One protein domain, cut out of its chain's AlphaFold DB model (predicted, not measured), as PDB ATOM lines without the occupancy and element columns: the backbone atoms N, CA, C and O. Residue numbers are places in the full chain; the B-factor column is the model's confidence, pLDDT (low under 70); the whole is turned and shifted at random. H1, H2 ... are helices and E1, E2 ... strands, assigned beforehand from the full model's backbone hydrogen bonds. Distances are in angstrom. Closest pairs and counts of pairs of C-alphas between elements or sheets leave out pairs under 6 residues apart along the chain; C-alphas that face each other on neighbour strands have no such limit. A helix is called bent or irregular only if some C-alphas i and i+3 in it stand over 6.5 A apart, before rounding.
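This is residues 6 to 139 of the 140 residues of an uncharacterized protein of Rhodococcus sp. 06-221-2 (UniProt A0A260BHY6). Two end groups are joined through a steeply crossed pair of helices, H1 and H7. One end holds H2 and H3; the other holds the hairpin of E1 and E2, with H4 and H5 packed on E2 and H6 beside H5. The 134 printed residues include seven named helices and two antiparallel strands, in the order H1 H2 H3 H4 H5 E1 E2 H6 H7, mostly helix. The whole is elongated, spanning 49 by 29 by 21 A, and only just compact, close to loose, with a radius of gyration of the C-alphas of 16.7 A.

H1 is residues 11 to 22, 16.4 A long, beginning at C-alpha 11 (137.747, 178.383, 150.424). H2 is residues 27 to 33 and H3 residues 36 to 48, 18.1 A. H4 is residues 77 to 84 and H5 residues 87 to 93. E1, residues 94 to 99, is 15.2 A long, and E2, residues 103 to 109, 19.6 A. H6, residues 110 to 122, 18.9 A, is irregular, with C-alphas 111 and 114 7.9 A apart. H7, residues 131 to 137, ends at C-alpha 137 (128.230, 177.096, 146.799).

H1 touches H7 at a steep tilt of 65 degrees, closest at the C-alphas of Ala 18 and Ala 137, 4.3 A. H2 and H3 are close but not clearly touching, closest at the C-alphas of Glu 31 and Trp 39, 6.1 A. The closest C-alphas of H4 and E2 are those of Arg 79 and Phe 105, 4.2 A. In the hairpin of E1 and E2, N 95 and O 107, 2.8 A, are within hydrogen-bond range. H5 touches H6 at a shallow tilt of 30 degrees, opposite ways, closest at the C-alphas of Ile 89 and Val 116, 7.0 A. H3 and H6 are apart. In H1, H2, H3, H5 and H7 every O i to N i+4 pair is within hydrogen-bond range; H4 has 2 of 4 and H6 7 of 9.

The C-alphas of Gly 57 and Lys 92 are the two farthest apart, 49.4 A. The printed part has no cut. The link from H3 to H4, residues 49 to 76, is long. Mean pLDDT of the printed part is 92.3; residues 100 to 102 are under 70.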
ATOM      1  N   LEU A   6     124.587 180.678 159.800       90.81
ATOM      2  CA  LEU A   6     126.005 180.815 159.509       90.81
ATOM      3  C   LEU A   6     126.549 179.495 158.953       90.81
ATOM      4  O   LEU A   6     126.448 178.447 159.590       90.81
ATOM      5  N   VAL A   7     127.147 179.562 157.763       94.12
ATOM      6  CA  VAL A   7     127.691 178.401 157.050       94.12
ATOM      7  C   VAL A   7     129.173 178.613 156.763       94.12
ATOM      8  O   VAL A   7     129.576 179.653 156.241       94.12
ATOM      9  N   PHE A   8     129.977 177.599 157.071       94.69
ATOM     10  CA  PHE A   8     131.401 177.547 156.765       94.69
ATOM     11  C   PHE A   8     131.667 176.549 155.641       94.69
ATOM     12  O   PHE A   8     131.090 175.465 155.594       94.69
ATOM     13  N   VAL A   9     132.597 176.899 154.759       96.06
ATOM     14  CA  VAL A   9     133.131 176.019 153.719       96.06
ATOM     15  C   VAL A   9     134.613 176.333 153.541       96.06
ATOM     16  O   VAL A   9     135.026 177.484 153.694       96.06
ATOM     17  N   GLY A  10     135.430 175.323 153.238       95.75
ATOM     18  CA  GLY A  10     136.821 175.562 152.855       95.75
ATOM     19  C   GLY A  10     136.877 176.393 151.574       95.75
ATOM     20  O   GLY A  10     136.122 176.116 150.646       95.75
ATOM     21  N   GLN A  11     137.755 177.397 151.511       94.44
ATOM     22  CA  GLN A  11     137.747 178.383 150.424       94.44
ATOM     23  C   GLN A  11     137.802 177.745 149.028       94.44
ATOM     24  O   GLN A  11     136.903 177.978 148.226       94.44
ATOM     25  N   SER A  12     138.798 176.890 148.763       93.94
ATOM     26  CA  SER A  12     138.949 176.235 147.454       93.94
ATOM     27  C   SER A  12     137.738 175.380 147.077       93.94
ATOM     28  O   SER A  12     137.336 175.353 145.919       93.94
ATOM     29  N   LEU A  13     137.123 174.711 148.057       94.94
ATOM     30  CA  LEU A  13     135.918 173.917 147.821       94.94
ATOM     31  C   LEU A  13     134.701 174.811 147.561       94.94
ATOM     32  O   LEU A  13     133.916 174.516 146.672       94.94
ATOM     33  N   GLY A  14     134.550 175.916 148.294       95.75
ATOM     34  CA  GLY A  14     133.488 176.891 148.048       95.75
ATOM     35  C   GLY A  14     133.572 177.482 146.640       95.75
ATOM     36  O   GLY A  14     132.556 177.576 145.956       95.75
ATOM     37  N   GLU A  15     134.778 177.823 146.184       95.44
ATOM     38  CA  GLU A  15     135.040 178.312 144.824       95.44
ATOM     39  C   GLU A  15     134.721 177.250 143.762       95.44
ATOM     40  O   GLU A  15     134.049 177.558 142.776       95.44
ATOM     41  N   GLU A  16     135.121 175.994 143.983       94.75
ATOM     42  CA  GLU A  16     134.804 174.886 143.075       94.75
ATOM     43  C   GLU A  16     133.291 174.613 143.003       94.75
ATOM     44  O   GLU A  16     132.737 174.525 141.908       94.75
ATOM     45  N   LEU A  17     132.600 174.540 144.147       95.56
ATOM     46  CA  LEU A  17     131.146 174.354 144.208       95.56
ATOM     47  C   LEU A  17     130.408 175.507 143.524       95.56
ATOM     48  O   LEU A  17     129.443 175.283 142.792       95.56
ATOM     49  N   ALA A  18     130.863 176.745 143.725       95.06
ATOM     50  CA  ALA A  18     130.256 177.896 143.078       95.06
ATOM     51  C   ALA A  18     130.470 177.890 141.557       95.06
ATOM     52  O   ALA A  18     129.544 178.199 140.803       95.06
ATOM     53  N   MET A  19     131.661 177.483 141.101       94.62
ATOM     54  CA  MET A  19     131.943 177.293 139.681       94.62
ATOM     55  C   MET A  19     131.053 176.207 139.078       94.62
ATOM     56  O   MET A  19     130.447 176.436 138.037       94.62
ATOM     57  N   LEU A  20     130.917 175.065 139.750       93.75
ATOM     58  CA  LEU A  20     130.083 173.961 139.288       93.75
ATOM     59  C   LEU A  20     128.604 174.359 139.162       93.75
ATOM     60  O   LEU A  20     127.928 173.927 138.236       93.75
ATOM     61  N   ARG A  21     128.107 175.202 140.076       91.94
ATOM     62  CA  ARG A  21     126.691 175.600 140.130       91.94
ATOM     63  C   ARG A  21     126.311 176.742 139.192       91.94
ATOM     64  O   ARG A  21     125.186 176.759 138.706       91.94
ATOM     65  N   LYS A  22     127.188 177.731 138.981       91.00
ATOM     66  CA  LYS A  22     126.858 178.942 138.193       91.00
ATOM     67  C   LYS A  22     127.947 179.379 137.211       91.00
ATOM     68  O   LYS A  22     127.765 180.362 136.500       91.00
ATOM     69  N   GLY A  23     129.095 178.710 137.197       86.50
ATOM     70  CA  GLY A  23     130.295 179.185 136.515       86.50
ATOM     71  C   GLY A  23     130.583 178.555 135.156       86.50
ATOM     72  O   GLY A  23     131.544 178.999 134.530       86.50
ATOM     73  N   LEU A  24     129.820 177.554 134.714       93.88
ATOM     74  CA  LEU A  24     130.103 176.758 133.515       93.88
ATOM     75  C   LEU A  24     128.931 176.821 132.538       93.88
ATOM     76  O   LEU A  24     127.793 176.576 132.935       93.88
ATOM     77  N   ALA A  25     129.211 177.136 131.272       95.25
ATOM     78  CA  ALA A  25     128.190 177.168 130.227       95.25
ATOM     79  C   ALA A  25     128.154 175.880 129.395       95.25
ATOM     80  O   ALA A  25     127.083 175.463 128.961       95.25
ATOM     81  N   THR A  26     129.311 175.253 129.159       97.56
ATOM     82  CA  THR A  26     129.452 174.112 128.241       97.56
ATOM     83  C   THR A  26     130.294 172.985 128.827       97.56
ATOM     84  O   THR A  26     131.079 173.199 129.754       97.56
ATOM     85  N   TRP A  27     130.155 171.777 128.275       97.38
ATOM     86  CA  TRP A  27     130.948 170.615 128.692       97.38
ATOM     87  C   TRP A  27     132.450 170.814 128.467       97.38
ATOM     88  O   TRP A  27     133.250 170.415 129.310       97.38
ATOM     89  N   GLY A  28     132.840 171.523 127.402       97.00
ATOM     90  CA  GLY A  28     134.240 171.875 127.163       97.00
ATOM     91  C   GLY A  28     134.791 172.859 128.197       97.00
ATOM     92  O   GLY A  28     135.940 172.739 128.621       97.00
ATOM     93  N   GLU A  29     133.979 173.819 128.653       96.69
ATOM     94  CA  GLU A  29     134.364 174.686 129.772       96.69
ATOM     95  C   GLU A  29     134.474 173.913 131.086       96.69
ATOM     96  O   GLU A  29     135.387 174.187 131.868       96.69
ATOM     97  N   ALA A  30     133.564 172.965 131.333       96.31
ATOM     98  CA  ALA A  30     133.589 172.120 132.520       96.31
ATOM     99  C   ALA A  30     134.880 171.294 132.585       96.31
ATOM    100  O   ALA A  30     135.576 171.348 133.597       96.31
ATOM    101  N   GLU A  31     135.248 170.625 131.490       96.50
ATOM    102  CA  GLU A  31     136.502 169.873 131.380       96.50
ATOM    103  C   GLU A  31     137.734 170.758 131.617       96.50
ATOM    104  O   GLU A  31     138.660 170.373 132.331       96.50
ATOM    105  N   ALA A  32     137.748 171.962 131.038       96.12
ATOM    106  CA  ALA A  32     138.913 172.839 131.079       96.12
ATOM    107  C   ALA A  32     139.107 173.563 132.422       96.12
ATOM    108  O   ALA A  32     140.233 173.947 132.750       96.12
ATOM    109  N   ARG A  33     138.025 173.833 133.164       95.31
ATOM    110  CA  ARG A  33     138.052 174.731 134.335       95.31
ATOM    111  C   ARG A  33     137.868 174.025 135.668       95.31
ATOM    112  O   ARG A  33     138.317 174.561 136.682       95.31
ATOM    113  N   LEU A  34     137.206 172.870 135.694       94.69
ATOM    114  CA  LEU A  34     137.071 172.089 136.920       94.69
ATOM    115  C   LEU A  34     138.409 171.459 137.308       94.69
ATOM    116  O   LEU A  34     139.283 171.225 136.473       94.69
ATOM    117  N   SER A  35     138.570 171.154 138.597       94.19
ATOM    118  CA  SER A  35     139.727 170.370 139.015       94.19
ATOM    119  C   SER A  35     139.698 168.983 138.351       94.19
ATOM    120  O   SER A  35     138.615 168.431 138.124       94.19
ATOM    121  N   PRO A  36     140.863 168.352 138.103       95.00
ATOM    122  CA  PRO A  36     140.911 167.000 137.547       95.00
ATOM    123  C   PRO A  36     140.121 165.982 138.378       95.00
ATOM    124  O   PRO A  36     139.520 165.059 137.835       95.00
ATOM    125  N   THR A  37     140.089 166.164 139.702       94.69
ATOM    126  CA  THR A  37     139.309 165.323 140.614       94.69
ATOM    127  C   THR A  37     137.811 165.513 140.403       94.69
ATOM    128  O   THR A  37     137.097 164.519 140.282       94.69
ATOM    129  N   ARG A  38     137.325 166.758 140.327       95.19
ATOM    130  CA  ARG A  38     135.902 167.035 140.097       95.19
ATOM    131  C   ARG A  38     135.449 166.561 138.724       95.19
ATOM    132  O   ARG A  38     134.394 165.943 138.624       95.19
ATOM    133  N   TRP A  39     136.254 166.809 137.694       96.50
ATOM    134  CA  TRP A  39     135.969 166.322 136.349       96.50
ATOM    135  C   TRP A  39     135.870 164.799 136.328       96.50
ATOM    136  O   TRP A  39     134.867 164.255 135.879       96.50
ATOM    137  N   LYS A  40     136.847 164.106 136.925       96.81
ATOM    138  CA  LYS A  40     136.805 162.650 137.047       96.81
ATOM    139  C   LYS A  40     135.533 162.159 137.748       96.81
ATOM    140  O   LYS A  40     134.915 161.233 137.247       96.81
ATOM    141  N   GLN A  41     135.110 162.785 138.849       96.19
ATOM    142  CA  GLN A  41     133.862 162.402 139.524       96.19
ATOM    143  C   GLN A  41     132.635 162.515 138.609       96.19
ATOM    144  O   GLN A  41     131.748 161.672 138.688       96.19
ATOM    145  N   ILE A  42     132.567 163.545 137.762       96.44
ATOM    146  CA  ILE A  42     131.476 163.705 136.792       96.44
ATOM    147  C   ILE A  42     131.515 162.574 135.764       96.44
ATOM    148  O   ILE A  42     130.491 161.948 135.509       96.44
ATOM    149  N   ILE A  43     132.695 162.284 135.212       97.50
ATOM    150  CA  ILE A  43     132.873 161.217 134.221       97.50
ATOM    151  C   ILE A  43     132.535 159.847 134.809       97.50
ATOM    152  O   ILE A  43     131.808 159.086 134.175       97.50
ATOM    153  N   ASP A  44     133.000 159.555 136.023       96.81
ATOM    154  CA  ASP A  44     132.704 158.303 136.720       96.81
ATOM    155  C   ASP A  44     131.179 158.160 136.932       96.81
ATOM    156  O   ASP A  44     130.612 157.117 136.623       96.81
ATOM    157  N   ARG A  45     130.479 159.235 137.333       96.00
ATOM    158  CA  ARG A  45     129.008 159.244 137.491       96.00
ATOM    159  C   ARG A  45     128.247 159.007 136.189       96.00
ATOM    160  O   ARG A  45     127.229 158.323 136.199       96.00
ATOM    161  N   LEU A  46     128.710 159.587 135.081       96.44
ATOM    162  CA  LEU A  46     128.120 159.345 133.764       96.44
ATOM    163  C   LEU A  46     128.338 157.895 133.325       96.44
ATOM    164  O   LEU A  46     127.398 157.251 132.868       96.44
ATOM    165  N   ALA A  47     129.552 157.372 133.512       96.56
ATOM    166  CA  ALA A  47     129.900 156.000 133.162       96.56
ATOM    167  C   ALA A  47     129.093 154.972 133.971       96.56
ATOM    168  O   ALA A  47     128.570 154.028 133.385       96.56
ATOM    169  N   ASP A  48     128.930 155.188 135.280       95.75
ATOM    170  CA  ASP A  48     128.123 154.333 136.163       95.75
ATOM    171  C   ASP A  48     126.639 154.300 135.757       95.75
ATOM    172  O   ASP A  48     125.955 153.299 135.970       95.75
ATOM    173  N   ALA A  49     126.143 155.383 135.150       95.06
ATOM    174  CA  ALA A  49     124.791 155.479 134.604       95.06
ATOM    175  C   ALA A  49     124.693 155.074 133.118       95.06
ATOM    176  O   ALA A  49     123.630 155.230 132.518       95.06
ATOM    177  N   GLU A  50     125.787 154.592 132.517       96.38
ATOM    178  CA  GLU A  50     125.898 154.254 131.090       96.38
ATOM    179  C   GLU A  50     125.554 155.428 130.142       96.38
ATOM    180  O   GLU A  50     125.105 155.236 129.009       96.38
ATOM    181  N   ILE A  51     125.791 156.665 130.587       95.81
ATOM    182  CA  ILE A  51     125.582 157.892 129.813       95.81
ATOM    183  C   ILE A  51     126.893 158.277 129.120       95.81
ATOM    184  O   ILE A  51     127.946 158.392 129.747       95.81
ATOM    185  N   ALA A  52     126.836 158.506 127.807       95.81
ATOM    186  CA  ALA A  52     127.980 159.018 127.062       95.81
ATOM    187  C   ALA A  52     128.309 160.459 127.477       95.81
ATOM    188  O   ALA A  52     127.411 161.269 127.699       95.81
ATOM    189  N   VAL A  53     129.600 160.793 127.526       95.50
ATOM    190  CA  VAL A  53     130.053 162.162 127.799       95.50
ATOM    191  C   VAL A  53     129.564 163.085 126.677       95.50
ATOM    192  O   VAL A  53     129.867 162.806 125.512       95.50
ATOM    193  N   PRO A  54     128.817 164.158 126.989       97.00
ATOM    194  CA  PRO A  54     128.360 165.105 125.979       97.00
ATOM    195  C   PRO A  54     129.521 165.810 125.268       97.00
ATOM    196  O   PRO A  54     130.612 165.978 125.813       97.00
ATOM    197  N   GLU A  55     129.281 166.248 124.037       97.12
ATOM    198  CA  GLU A  55     130.259 166.981 123.242       97.12
ATOM    199  C   GLU A  55     130.565 168.351 123.856       97.12
ATOM    200  O   GLU A  55     129.695 169.022 124.411       97.12
ATOM    201  N   ASN A  56     131.793 168.834 123.658       97.19
ATOM    202  CA  ASN A  56     132.296 170.055 124.291       97.19
ATOM    203  C   ASN A  56     131.430 171.304 124.060       97.19
ATOM    204  O   ASN A  56     131.424 172.194 124.905       97.19
ATOM    205  N   GLY A  57     130.730 171.389 122.924       96.94
ATOM    206  CA  GLY A  57     129.855 172.516 122.590       96.94
ATOM    207  C   GLY A  57     128.449 172.435 123.190       96.94
ATOM    208  O   GLY A  57     127.701 173.407 123.098       96.94
ATOM    209  N   GLN A  58     128.067 171.300 123.783       97.06
ATOM    210  CA  GLN A  58     126.763 171.141 124.421       97.06
ATOM    211  C   GLN A  58     126.711 171.913 125.743       97.06
ATOM    212  O   GLN A  58     127.723 172.065 126.435       97.06
ATOM    213  N   SER A  59     125.518 172.395 126.094       96.94
ATOM    214  CA  SER A  59     125.280 173.094 127.356       96.94
ATOM    215  C   SER A  59     125.583 172.189 128.546       96.94
ATOM    216  O   SER A  59     125.182 171.025 128.567       96.94
ATOM    217  N   PHE A  60     126.262 172.739 129.548       96.31
ATOM    218  CA  PHE A  60     126.496 172.055 130.812       96.31
ATOM    219  C   PHE A  60     125.353 172.362 131.775       96.31
ATOM    220  O   PHE A  60     125.175 173.506 132.195       96.31
ATOM    221  N   VAL A  61     124.577 171.339 132.122       93.75
ATOM    222  CA  VAL A  61     123.488 171.433 133.092       93.75
ATOM    223  C   VAL A  61     123.810 170.484 134.234       93.75
ATOM    224  O   VAL A  61     123.949 169.282 134.034       93.75
ATOM    225  N   LEU A  62     123.952 171.027 135.443       92.19
ATOM    226  CA  LEU A  62     124.356 170.238 136.607       92.19
ATOM    227  C   LEU A  62     123.325 169.149 136.961       92.19
ATOM    228  O   LEU A  62     123.706 168.071 137.403       92.19
ATOM    229  N   ASP A  63     122.040 169.412 136.705       92.50
ATOM    230  CA  ASP A  63     120.931 168.469 136.912       92.50
ATOM    231  C   ASP A  63     120.989 167.241 135.993       92.50
ATOM    232  O   ASP A  63     120.413 166.209 136.337       92.50
ATOM    233  N   ASP A  64     121.719 167.317 134.875       92.75
ATOM    234  CA  ASP A  64     121.909 166.179 133.967       92.75
ATOM    235  C   ASP A  64     122.928 165.166 134.520       92.75
ATOM    236  O   ASP A  64     123.077 164.071 133.977       92.75
ATOM    237  N   ILE A  65     123.649 165.510 135.594       93.88
ATOM    238  CA  ILE A  65     124.665 164.642 136.191       93.88
ATOM    239  C   ILE A  65     124.005 163.679 137.191       93.88
ATOM    240  O   ILE A  65     123.419 164.128 138.184       93.88
ATOM    241  N   PRO A  66     124.146 162.351 137.005       93.38
ATOM    242  CA  PRO A  66     123.577 161.359 137.912       93.38
ATOM    243  C   PRO A  66     123.997 161.563 139.375       93.38
ATOM    244  O   PRO A  66     125.182 161.701 139.707       93.38
ATOM    245  N   GLY A  67     123.009 161.560 140.269       88.44
ATOM    246  CA  GLY A  67     123.197 161.820 141.695       88.44
ATOM    247  C   GLY A  67     123.132 163.293 142.102       88.44
ATOM    248  O   GLY A  67     123.140 163.567 143.301       88.44
ATOM    249  N   HIS A  68     123.045 164.244 141.157       90.81
ATOM    250  CA  HIS A  68     122.857 165.653 141.514       90.81
ATOM    251  C   HIS A  68     121.507 165.890 142.195       90.81
ATOM    252  O   HIS A  68     121.427 166.433 143.297       90.81
ATOM    253  N   LEU A  69     120.438 165.428 141.545       87.56
ATOM    254  CA  LEU A  69     119.063 165.623 142.009       87.56
ATOM    255  C   LEU A  69     118.719 164.817 143.268       87.56
ATOM    256  O   LEU A  69     117.748 165.143 143.948       87.56
ATOM    257  N   ASP A  70     119.536 163.821 143.611       84.25
ATOM    258  CA  ASP A  70     119.403 163.065 144.859       84.25
ATOM    259  C   ASP A  70     119.841 163.901 146.076       84.25
ATOM    260  O   ASP A  70     119.492 163.579 147.208       84.25
ATOM    261  N   GLY A  71     120.577 165.001 145.858       77.81
ATOM    262  CA  GLY A  71     121.041 165.906 146.913       77.81
ATOM    263  C   GLY A  71     122.293 165.432 147.657       77.81
ATOM    264  O   GLY A  71     122.759 166.117 148.571       77.81
ATOM    265  N   ASP A  72     122.864 164.298 147.250       76.44
ATOM    266  CA  ASP A  72     124.102 163.752 147.812       76.44
ATOM    267  C   ASP A  72     125.369 164.336 147.169       76.44
ATOM    268  O   ASP A  72     126.444 164.316 147.776       76.44
ATOM    269  N   TRP A  73     125.263 164.859 145.943       88.25
ATOM    270  CA  TRP A  73     126.383 165.439 145.205       88.25
ATOM    271  C   TRP A  73     125.937 166.673 144.401       88.25
ATOM    272  O   TRP A  73     124.808 166.705 143.936       88.25
ATOM    273  N   PRO A  74     126.789 167.696 144.207       91.38
ATOM    274  CA  PRO A  74     128.071 167.878 144.873       91.38
ATOM    275  C   PRO A  74     127.865 168.155 146.369       91.38
ATOM    276  O   PRO A  74     126.743 168.215 146.869       91.38
ATOM    277  N   GLU A  75     128.961 168.300 147.099       92.38
ATOM    278  CA  GLU A  75     128.935 168.446 148.546       92.38
ATOM    279  C   GLU A  75     128.094 169.651 148.993       92.38
ATOM    280  O   GLU A  75     128.131 170.731 148.398       92.38
ATOM    281  N   TRP A  76     127.357 169.475 150.092       90.75
ATOM    282  CA  TRP A  76     126.553 170.532 150.698       90.75
ATOM    283  C   TRP A  76     127.306 171.180 151.874       90.75
ATOM    284  O   TRP A  76     127.546 170.500 152.879       90.75
ATOM    285  N   PRO A  77     127.660 172.482 151.806       93.50
ATOM    286  CA  PRO A  77     128.421 173.171 152.851       93.50
ATOM    287  C   PRO A  77     127.909 172.975 154.284       93.50
ATOM    288  O   PRO A  77     128.702 172.692 155.178       93.50
ATOM    289  N   ALA A  78     126.594 173.029 154.519       91.62
ATOM    290  CA  ALA A  78     126.045 172.854 155.867       91.62
ATOM    291  C   ALA A  78     126.260 171.438 156.435       91.62
ATOM    292  O   ALA A  78     126.485 171.265 157.635       91.62
ATOM    293  N   ARG A  79     126.258 170.415 155.572       90.50
ATOM    294  CA  ARG A  79     126.589 169.032 155.949       90.50
ATOM    295  C   ARG A  79     128.091 168.869 156.182       90.50
ATOM    296  O   ARG A  79     128.486 168.233 157.155       90.50
ATOM    297  N   LEU A  80     128.929 169.499 155.354       92.19
ATOM    298  CA  LEU A  80     130.390 169.499 155.518       92.19
ATOM    299  C   LEU A  80     130.843 170.109 156.847       92.19
ATOM    300  O   LEU A  80     131.866 169.701 157.390       92.19
ATOM    301  N   MET A  81     130.081 171.044 157.418       93.44
ATOM    302  CA  MET A  81     130.396 171.607 158.734       93.44
ATOM    303  C   MET A  81     130.462 170.560 159.854       93.44
ATOM    304  O   MET A  81     131.174 170.786 160.829       93.44
ATOM    305  N   LEU A  82     129.800 169.402 159.711       90.50
ATOM    306  CA  LEU A  82     129.910 168.298 160.672       90.50
ATOM    307  C   LEU A  82     131.332 167.730 160.783       90.50
ATOM    308  O   LEU A  82     131.671 167.157 161.818       90.50
ATOM    309  N   THR A  83     132.143 167.859 159.730       91.19
ATOM    310  CA  THR A  83     133.538 167.396 159.702       91.19
ATOM    311  C   THR A  83     134.535 168.552 159.718       91.19
ATOM    312  O   THR A  83     135.610 168.412 160.294       91.19
ATOM    313  N   LEU A  84     134.184 169.690 159.111       93.25
ATOM    314  CA  LEU A  84     135.040 170.872 159.018       93.25
ATOM    315  C   LEU A  84     135.193 171.595 160.361       93.25
ATOM    316  O   LEU A  84     136.286 172.056 160.686       93.25
ATOM    317  N   VAL A  85     134.105 171.738 161.123       93.56
ATOM    318  CA  VAL A  85     134.118 172.525 162.360       93.56
ATOM    319  C   VAL A  85     134.619 171.661 163.520       93.56
ATOM    320  O   VAL A  85     134.098 170.561 163.728       93.56
ATOM    321  N   PRO A  86     135.596 172.136 164.322       94.94
ATOM    322  CA  PRO A  86     136.048 171.428 165.508       94.94
ATOM    323  C   PRO A  86     134.885 171.043 166.419       94.94
ATOM    324  O   PRO A  86     134.004 171.852 166.713       94.94
ATOM    325  N   ARG A  87     134.922 169.804 166.916       92.56
ATOM    326  CA  ARG A  87     133.847 169.221 167.726       92.56
ATOM    327  C   ARG A  87     133.429 170.109 168.903       92.56
ATOM    328  O   ARG A  87     132.238 170.239 169.153       92.56
ATOM    329  N   SER A  88     134.384 170.740 169.587       93.69
ATOM    330  CA  SER A  88     134.114 171.639 170.716       93.69
ATOM    331  C   SER A  88     133.265 172.851 170.326       93.69
ATOM    332  O   SER A  88     132.365 173.229 171.068       93.69
ATOM    333  N   ILE A  89     133.516 173.434 169.153       94.56
ATOM    334  CA  ILE A  89     132.777 174.589 168.628       94.56
ATOM    335  C   ILE A  89     131.387 174.140 168.166       94.56
ATOM    336  O   ILE A  89     130.385 174.774 168.496       94.56
ATOM    337  N   ALA A  90     131.316 173.006 167.462       93.00
ATOM    338  CA  ALA A  90     130.062 172.421 166.996       93.00
ATOM    339  C   ALA A  90     129.117 172.040 168.148       93.00
ATOM    340  O   ALA A  90     127.922 172.280 168.048       93.00
ATOM    341  N   GLU A  91     129.627 171.480 169.247       91.44
ATOM    342  CA  GLU A  91     128.816 171.147 170.431       91.44
ATOM    343  C   GLU A  91     128.401 172.390 171.232       91.44
ATOM    344  O   GLU A  91     127.355 172.378 171.878       91.44
ATOM    345  N   LYS A  92     129.207 173.458 171.202       93.12
ATOM    346  CA  LYS A  92     128.967 174.677 171.982       93.12
ATOM    347  C   LYS A  92     127.988 175.645 171.318       93.12
ATOM    348  O   LYS A  92     127.180 176.247 172.018       93.12
ATOM    349  N   TYR A  93     128.082 175.809 170.000       92.44
ATOM    350  CA  TYR A  93     127.301 176.797 169.244       92.44
ATOM    351  C   TYR A  93     126.400 176.175 168.179       92.44
ATOM    352  O   TYR A  93     125.499 176.838 167.674       92.44
ATOM    353  N   GLY A  94     126.668 174.931 167.791       89.06
ATOM    354  CA  GLY A  94     125.979 174.285 166.691       89.06
ATOM    355  C   GLY A  94     124.731 173.548 167.150       89.06
ATOM    356  O   GLY A  94     124.695 172.905 168.200       89.06
ATOM    357  N   LYS A  95     123.707 173.578 166.306       87.69
ATOM    358  CA  LYS A  95     122.542 172.710 166.398       87.69
ATOM    359  C   LYS A  95     122.642 171.661 165.300       87.69
ATOM    360  O   LYS A  95     122.709 171.991 164.121       87.69
ATOM    361  N   LYS A  96     122.644 170.383 165.680       82.56
ATOM    362  CA  LYS A  96     122.484 169.301 164.704       82.56
ATOM    363  C   LYS A  96     121.021 169.250 164.279       82.56
ATOM    364  O   LYS A  96     120.143 169.140 165.135       82.56
ATOM    365  N   ALA A  97     120.781 169.348 162.981       80.81
ATOM    366  CA  ALA A  97     119.465 169.224 162.376       80.81
ATOM    367  C   ALA A  97     119.457 168.030 161.418       80.81
ATOM    368  O   ALA A  97     120.475 167.714 160.805       80.81
ATOM    369  N   ASP A  98     118.315 167.358 161.305       78.12
ATOM    370  CA  ASP A  98     118.111 166.265 160.359       78.12
ATOM    371  C   ASP A  98     117.418 166.808 159.108       78.12
ATOM    372  O   ASP A  98     116.350 167.417 159.187       78.12
ATOM    373  N   SER A  99     118.018 166.584 157.941       71.56
ATOM    374  CA  SER A  99     117.328 166.753 156.666       71.56
ATOM    375  C   SER A  99     116.587 165.464 156.306       71.56
ATOM    376  O   SER A  99     117.052 164.365 156.603       71.56
ATOM    377  N   VAL A 100     115.430 165.595 155.651       66.56
ATOM    378  CA  VAL A 100     114.577 164.449 155.280       66.56
ATOM    379  C   VAL A 100     115.279 163.502 154.297       66.56
ATOM    380  O   VAL A 100     115.023 162.303 154.329       66.56
ATOM    381  N   MET A 101     116.159 164.030 153.440       62.59
ATOM    382  CA  MET A 101     116.789 163.274 152.347       62.59
ATOM    383  C   MET A 101     118.288 163.023 152.562       62.59
ATOM    384  O   MET A 101     118.753 161.922 152.301       62.59
ATOM    385  N   ASN A 102     119.034 163.983 153.118       66.50
ATOM    386  CA  ASN A 102     120.507 163.977 153.091       66.50
ATOM    387  C   ASN A 102     121.142 163.796 154.482       66.50
ATOM    388  O   ASN A 102     122.330 164.062 154.685       66.50
ATOM    389  N   GLY A 103     120.345 163.356 155.460       77.12
ATOM    390  CA  GLY A 103     120.777 163.107 156.832       77.12
ATOM    391  C   GLY A 103     121.105 164.377 157.619       77.12
ATOM    392  O   GLY A 103     120.566 165.455 157.358       77.12
ATOM    393  N   GLN A 104     121.971 164.230 158.622       83.94
ATOM    394  CA  GLN A 104     122.308 165.304 159.554       83.94
ATOM    395  C   GLN A 104     123.158 166.400 158.914       83.94
ATOM    396  O   GLN A 104     124.040 166.130 158.099       83.94
ATOM    397  N   PHE A 105     122.946 167.633 159.362       86.75
ATOM    398  CA  PHE A 105     123.785 168.788 159.067       86.75
ATOM    399  C   PHE A 105     123.922 169.679 160.305       86.75
ATOM    400  O   PHE A 105     123.231 169.489 161.312       86.75
ATOM    401  N   LEU A 106     124.873 170.611 160.254       89.06
ATOM    402  CA  LEU A 106     125.130 171.539 161.349       89.06
ATOM    403  C   LEU A 106     124.536 172.907 161.014       89.06
ATOM    404  O   LEU A 106     124.742 173.423 159.921       89.06
ATOM    405  N   GLU A 107     123.826 173.496 161.965       90.75
ATOM    406  CA  GLU A 107     123.314 174.862 161.887       90.75
ATOM    407  C   GLU A 107     123.993 175.711 162.960       90.75
ATOM    408  O   GLU A 107     124.059 175.308 164.121       90.75
ATOM    409  N   PHE A 108     124.462 176.898 162.587       90.75
ATOM    410  CA  PHE A 108     124.877 177.935 163.530       90.75
ATOM    411  C   PHE A 108     123.969 179.144 163.373       90.75
ATOM    412  O   PHE A 108     123.613 179.498 162.248       90.75
ATOM    413  N   ASP A 109     123.639 179.800 164.482       89.69
ATOM    414  CA  ASP A 109     122.928 181.073 164.439       89.69
ATOM    415  C   ASP A 109     123.871 182.174 163.927       89.69
ATOM    416  O   ASP A 109     124.990 182.347 164.421       89.69
ATOM    417  N   ALA A 110     123.421 182.940 162.934       88.69
ATOM    418  CA  ALA A 110     124.151 184.094 162.421       88.69
ATOM    419  C   ALA A 110     124.423 185.153 163.507       88.69
ATOM    420  O   ALA A 110     125.417 185.875 163.413       88.69
ATOM    421  N   ALA A 111     123.601 185.218 164.559       89.44
ATOM    422  CA  ALA A 111     123.819 186.092 165.711       89.44
ATOM    423  C   ALA A 111     125.095 185.748 166.504       89.44
ATOM    424  O   ALA A 111     125.644 186.612 167.189       89.44
ATOM    425  N   ASP A 112     125.599 184.516 166.394       91.50
ATOM    426  CA  ASP A 112     126.813 184.065 167.077       91.50
ATOM    427  C   ASP A 112     128.076 184.144 166.200       91.50
ATOM    428  O   ASP A 112     129.150 183.725 166.638       91.50
ATOM    429  N   VAL A 113     127.994 184.729 164.995       93.06
ATOM    430  CA  VAL A 113     129.100 184.765 164.018       93.06
ATOM    431  C   VAL A 113     130.426 185.241 164.599       93.06
ATOM    432  O   VAL A 113     131.444 184.584 164.399       93.06
ATOM    433  N   GLU A 114     130.433 186.330 165.369       93.69
ATOM    434  CA  GLU A 114     131.666 186.873 165.947       93.69
ATOM    435  C   GLU A 114     132.306 185.898 166.946       93.69
ATOM    436  O   GLU A 114     133.525 185.730 166.955       93.69
ATOM    437  N   LYS A 115     131.485 185.205 167.747       94.81
ATOM    438  CA  LYS A 115     131.952 184.236 168.750       94.81
ATOM    439  C   LYS A 115     132.497 182.980 168.079       94.81
ATOM    440  O   LYS A 115     133.592 182.533 168.411       94.81
ATOM    441  N   VAL A 116     131.750 182.435 167.116       94.75
ATOM    442  CA  VAL A 116     132.138 181.216 166.396       94.75
ATOM    443  C   VAL A 116     133.415 181.462 165.593       94.75
ATOM    444  O   VAL A 116     134.343 180.663 165.670       94.75
ATOM    445  N   VAL A 117     133.517 182.596 164.889       95.50
ATOM    446  CA  VAL A 117     134.729 182.972 164.143       95.50
ATOM    447  C   VAL A 117     135.929 183.159 165.073       95.50
ATOM    448  O   VAL A 117     137.022 182.697 164.746       95.50
ATOM    449  N   ALA A 118     135.753 183.791 166.237       96.06
ATOM    450  CA  ALA A 118     136.837 183.951 167.204       96.06
ATOM    451  C   ALA A 118     137.390 182.597 167.679       96.06
ATOM    452  O   ALA A 118     138.609 182.421 167.732       96.06
ATOM    453  N   GLU A 119     136.523 181.622 167.968       96.81
ATOM    454  CA  GLU A 119     136.965 180.282 168.369       96.81
ATOM    455  C   GLU A 119     137.561 179.476 167.216       96.81
ATOM    456  O   GLU A 119     138.561 178.789 167.415       96.81
ATOM    457  N   MET A 120     137.016 179.596 166.004       96.31
ATOM    458  CA  MET A 120     137.610 178.989 164.810       96.31
ATOM    459  C   MET A 120     139.032 179.516 164.579       96.31
ATOM    460  O   MET A 120     139.952 178.731 164.350       96.31
ATOM    461  N   ASN A 121     139.241 180.828 164.717       95.81
ATOM    462  CA  ASN A 121     140.569 181.431 164.611       95.81
ATOM    463  C   ASN A 121     141.504 180.958 165.735       95.81
ATOM    464  O   ASN A 121     142.657 180.616 165.478       95.81
ATOM    465  N   ALA A 122     141.008 180.867 166.974       96.44
ATOM    466  CA  ALA A 122     141.776 180.322 168.098       96.44
ATOM    467  C   ALA A 122     142.135 178.835 167.908       96.44
ATOM    468  O   ALA A 122     143.167 178.384 168.401       96.44
ATOM    469  N   ALA A 123     141.317 178.086 167.164       95.06
ATOM    470  CA  ALA A 123     141.570 176.701 166.775       95.06
ATOM    471  C   ALA A 123     142.524 176.558 165.568       95.06
ATOM    472  O   ALA A 123     142.799 175.435 165.146       95.06
ATOM    473  N   GLY A 124     143.049 177.665 165.026       96.19
ATOM    474  CA  GLY A 124     144.051 177.672 163.953       96.19
ATOM    475  C   GLY A 124     143.492 177.844 162.539       96.19
ATOM    476  O   GLY A 124     144.250 177.740 161.576       96.19
ATOM    477  N   PHE A 125     142.196 178.119 162.389       95.75
ATOM    478  CA  PHE A 125     141.609 178.455 161.092       95.75
ATOM    479  C   PHE A 125     141.769 179.947 160.783       95.75
ATOM    480  O   PHE A 125     142.053 180.762 161.653       95.75
ATOM    481  N   THR A 126     141.584 180.319 159.521       96.19
ATOM    482  CA  THR A 126     141.403 181.718 159.120       96.19
ATOM    483  C   THR A 126     140.038 181.842 158.472       96.19
ATOM    484  O   THR A 126     139.809 181.299 157.391       96.19
ATOM    485  N   CYS A 127     139.113 182.528 159.137       94.75
ATOM    486  CA  CYS A 127     137.773 182.751 158.601       94.75
ATOM    487  C   CYS A 127     137.707 184.066 157.814       94.75
ATOM    488  O   CYS A 127     138.060 185.126 158.328       94.75
ATOM    489  N   VAL A 128     137.185 184.003 156.588       94.88
ATOM    490  CA  VAL A 128     136.926 185.169 155.734       94.88
ATOM    491  C   VAL A 128     135.440 185.209 155.407       94.88
ATOM    492  O   VAL A 128     134.879 184.220 154.937       94.88
ATOM    493  N   ARG A 129     134.791 186.352 155.649       94.56
ATOM    494  CA  ARG A 129     133.373 186.526 155.325       94.56
ATOM    495  C   ARG A 129     133.196 186.681 153.815       94.56
ATOM    496  O   ARG A 129     133.744 187.608 153.224       94.56
ATOM    497  N   ASN A 130     132.410 185.793 153.212       95.38
ATOM    498  CA  ASN A 130     132.048 185.853 151.798       95.38
ATOM    499  C   ASN A 130     130.655 185.248 151.575       95.38
ATOM    500  O   ASN A 130     130.505 184.110 151.129       95.38
ATOM    501  N   ASP A 131     129.631 186.028 151.914       93.38
ATOM    502  CA  ASP A 131     128.238 185.573 151.915       93.38
ATOM    503  C   ASP A 131     127.772 185.172 150.502       93.38
ATOM    504  O   ASP A 131     127.039 184.197 150.342       93.38
ATOM    505  N   SER A 132     128.242 185.872 149.462       93.44
ATOM    506  CA  SER A 132     127.912 185.562 148.065       93.44
ATOM    507  C   SER A 132     128.478 184.216 147.622       93.44
ATOM    508  O   SER A 132     127.753 183.422 147.025       93.44
ATOM    509  N   LEU A 133     129.747 183.935 147.930       94.88
ATOM    510  CA  LEU A 133     130.360 182.647 147.605       94.88
ATOM    511  C   LEU A 133     129.648 181.503 148.331       94.88
ATOM    512  O   LEU A 133     129.300 180.504 147.707       94.88
ATOM    513  N   VAL A 134     129.405 181.668 149.634       94.25
ATOM    514  CA  VAL A 134     128.742 180.656 150.468       94.25
ATOM    515  C   VAL A 134     127.321 180.377 149.980       94.25
ATOM    516  O   VAL A 134     126.933 179.210 149.904       94.25
ATOM    517  N   ALA A 135     126.563 181.413 149.607       92.12
ATOM    518  CA  ALA A 135     125.221 181.253 149.056       92.12
ATOM    519  C   ALA A 135     125.248 180.428 147.762       92.12
ATOM    520  O   ALA A 135     124.569 179.406 147.679       92.12
ATOM    521  N   VAL A 136     126.102 180.807 146.802       93.81
ATOM    522  CA  VAL A 136     126.194 180.104 145.515       93.81
ATOM    523  C   VAL A 136     126.671 178.666 145.705       93.81
ATOM    524  O   VAL A 136     126.049 177.756 145.168       93.81
ATOM    525  N   ALA A 137     127.721 178.436 146.500       93.81
ATOM    526  CA  ALA A 137     128.230 177.096 146.799       93.81
ATOM    527  C   ALA A 137     127.169 176.195 147.457       93.81
ATOM    528  O   ALA A 137     127.132 174.988 147.208       93.81
ATOM    529  N   SER A 138     126.275 176.786 148.254       91.19
ATOM    530  CA  SER A 138     125.175 176.083 148.925       91.19
ATOM    531  C   SER A 138     123.933 175.873 148.053       91.19
ATOM    532  O   SER A 138     123.002 175.225 148.514       91.19
ATOM    533  N   GLY A 139     123.914 176.377 146.813       88.12
ATOM    534  CA  GLY A 139     122.789 176.206 145.885       88.12
ATOM    535  C   GLY A 139     121.742 177.326 145.894       88.12
ATOM    536  O   GLY A 139     120.668 177.125 145.334       88.12
TER     537      GLY A 139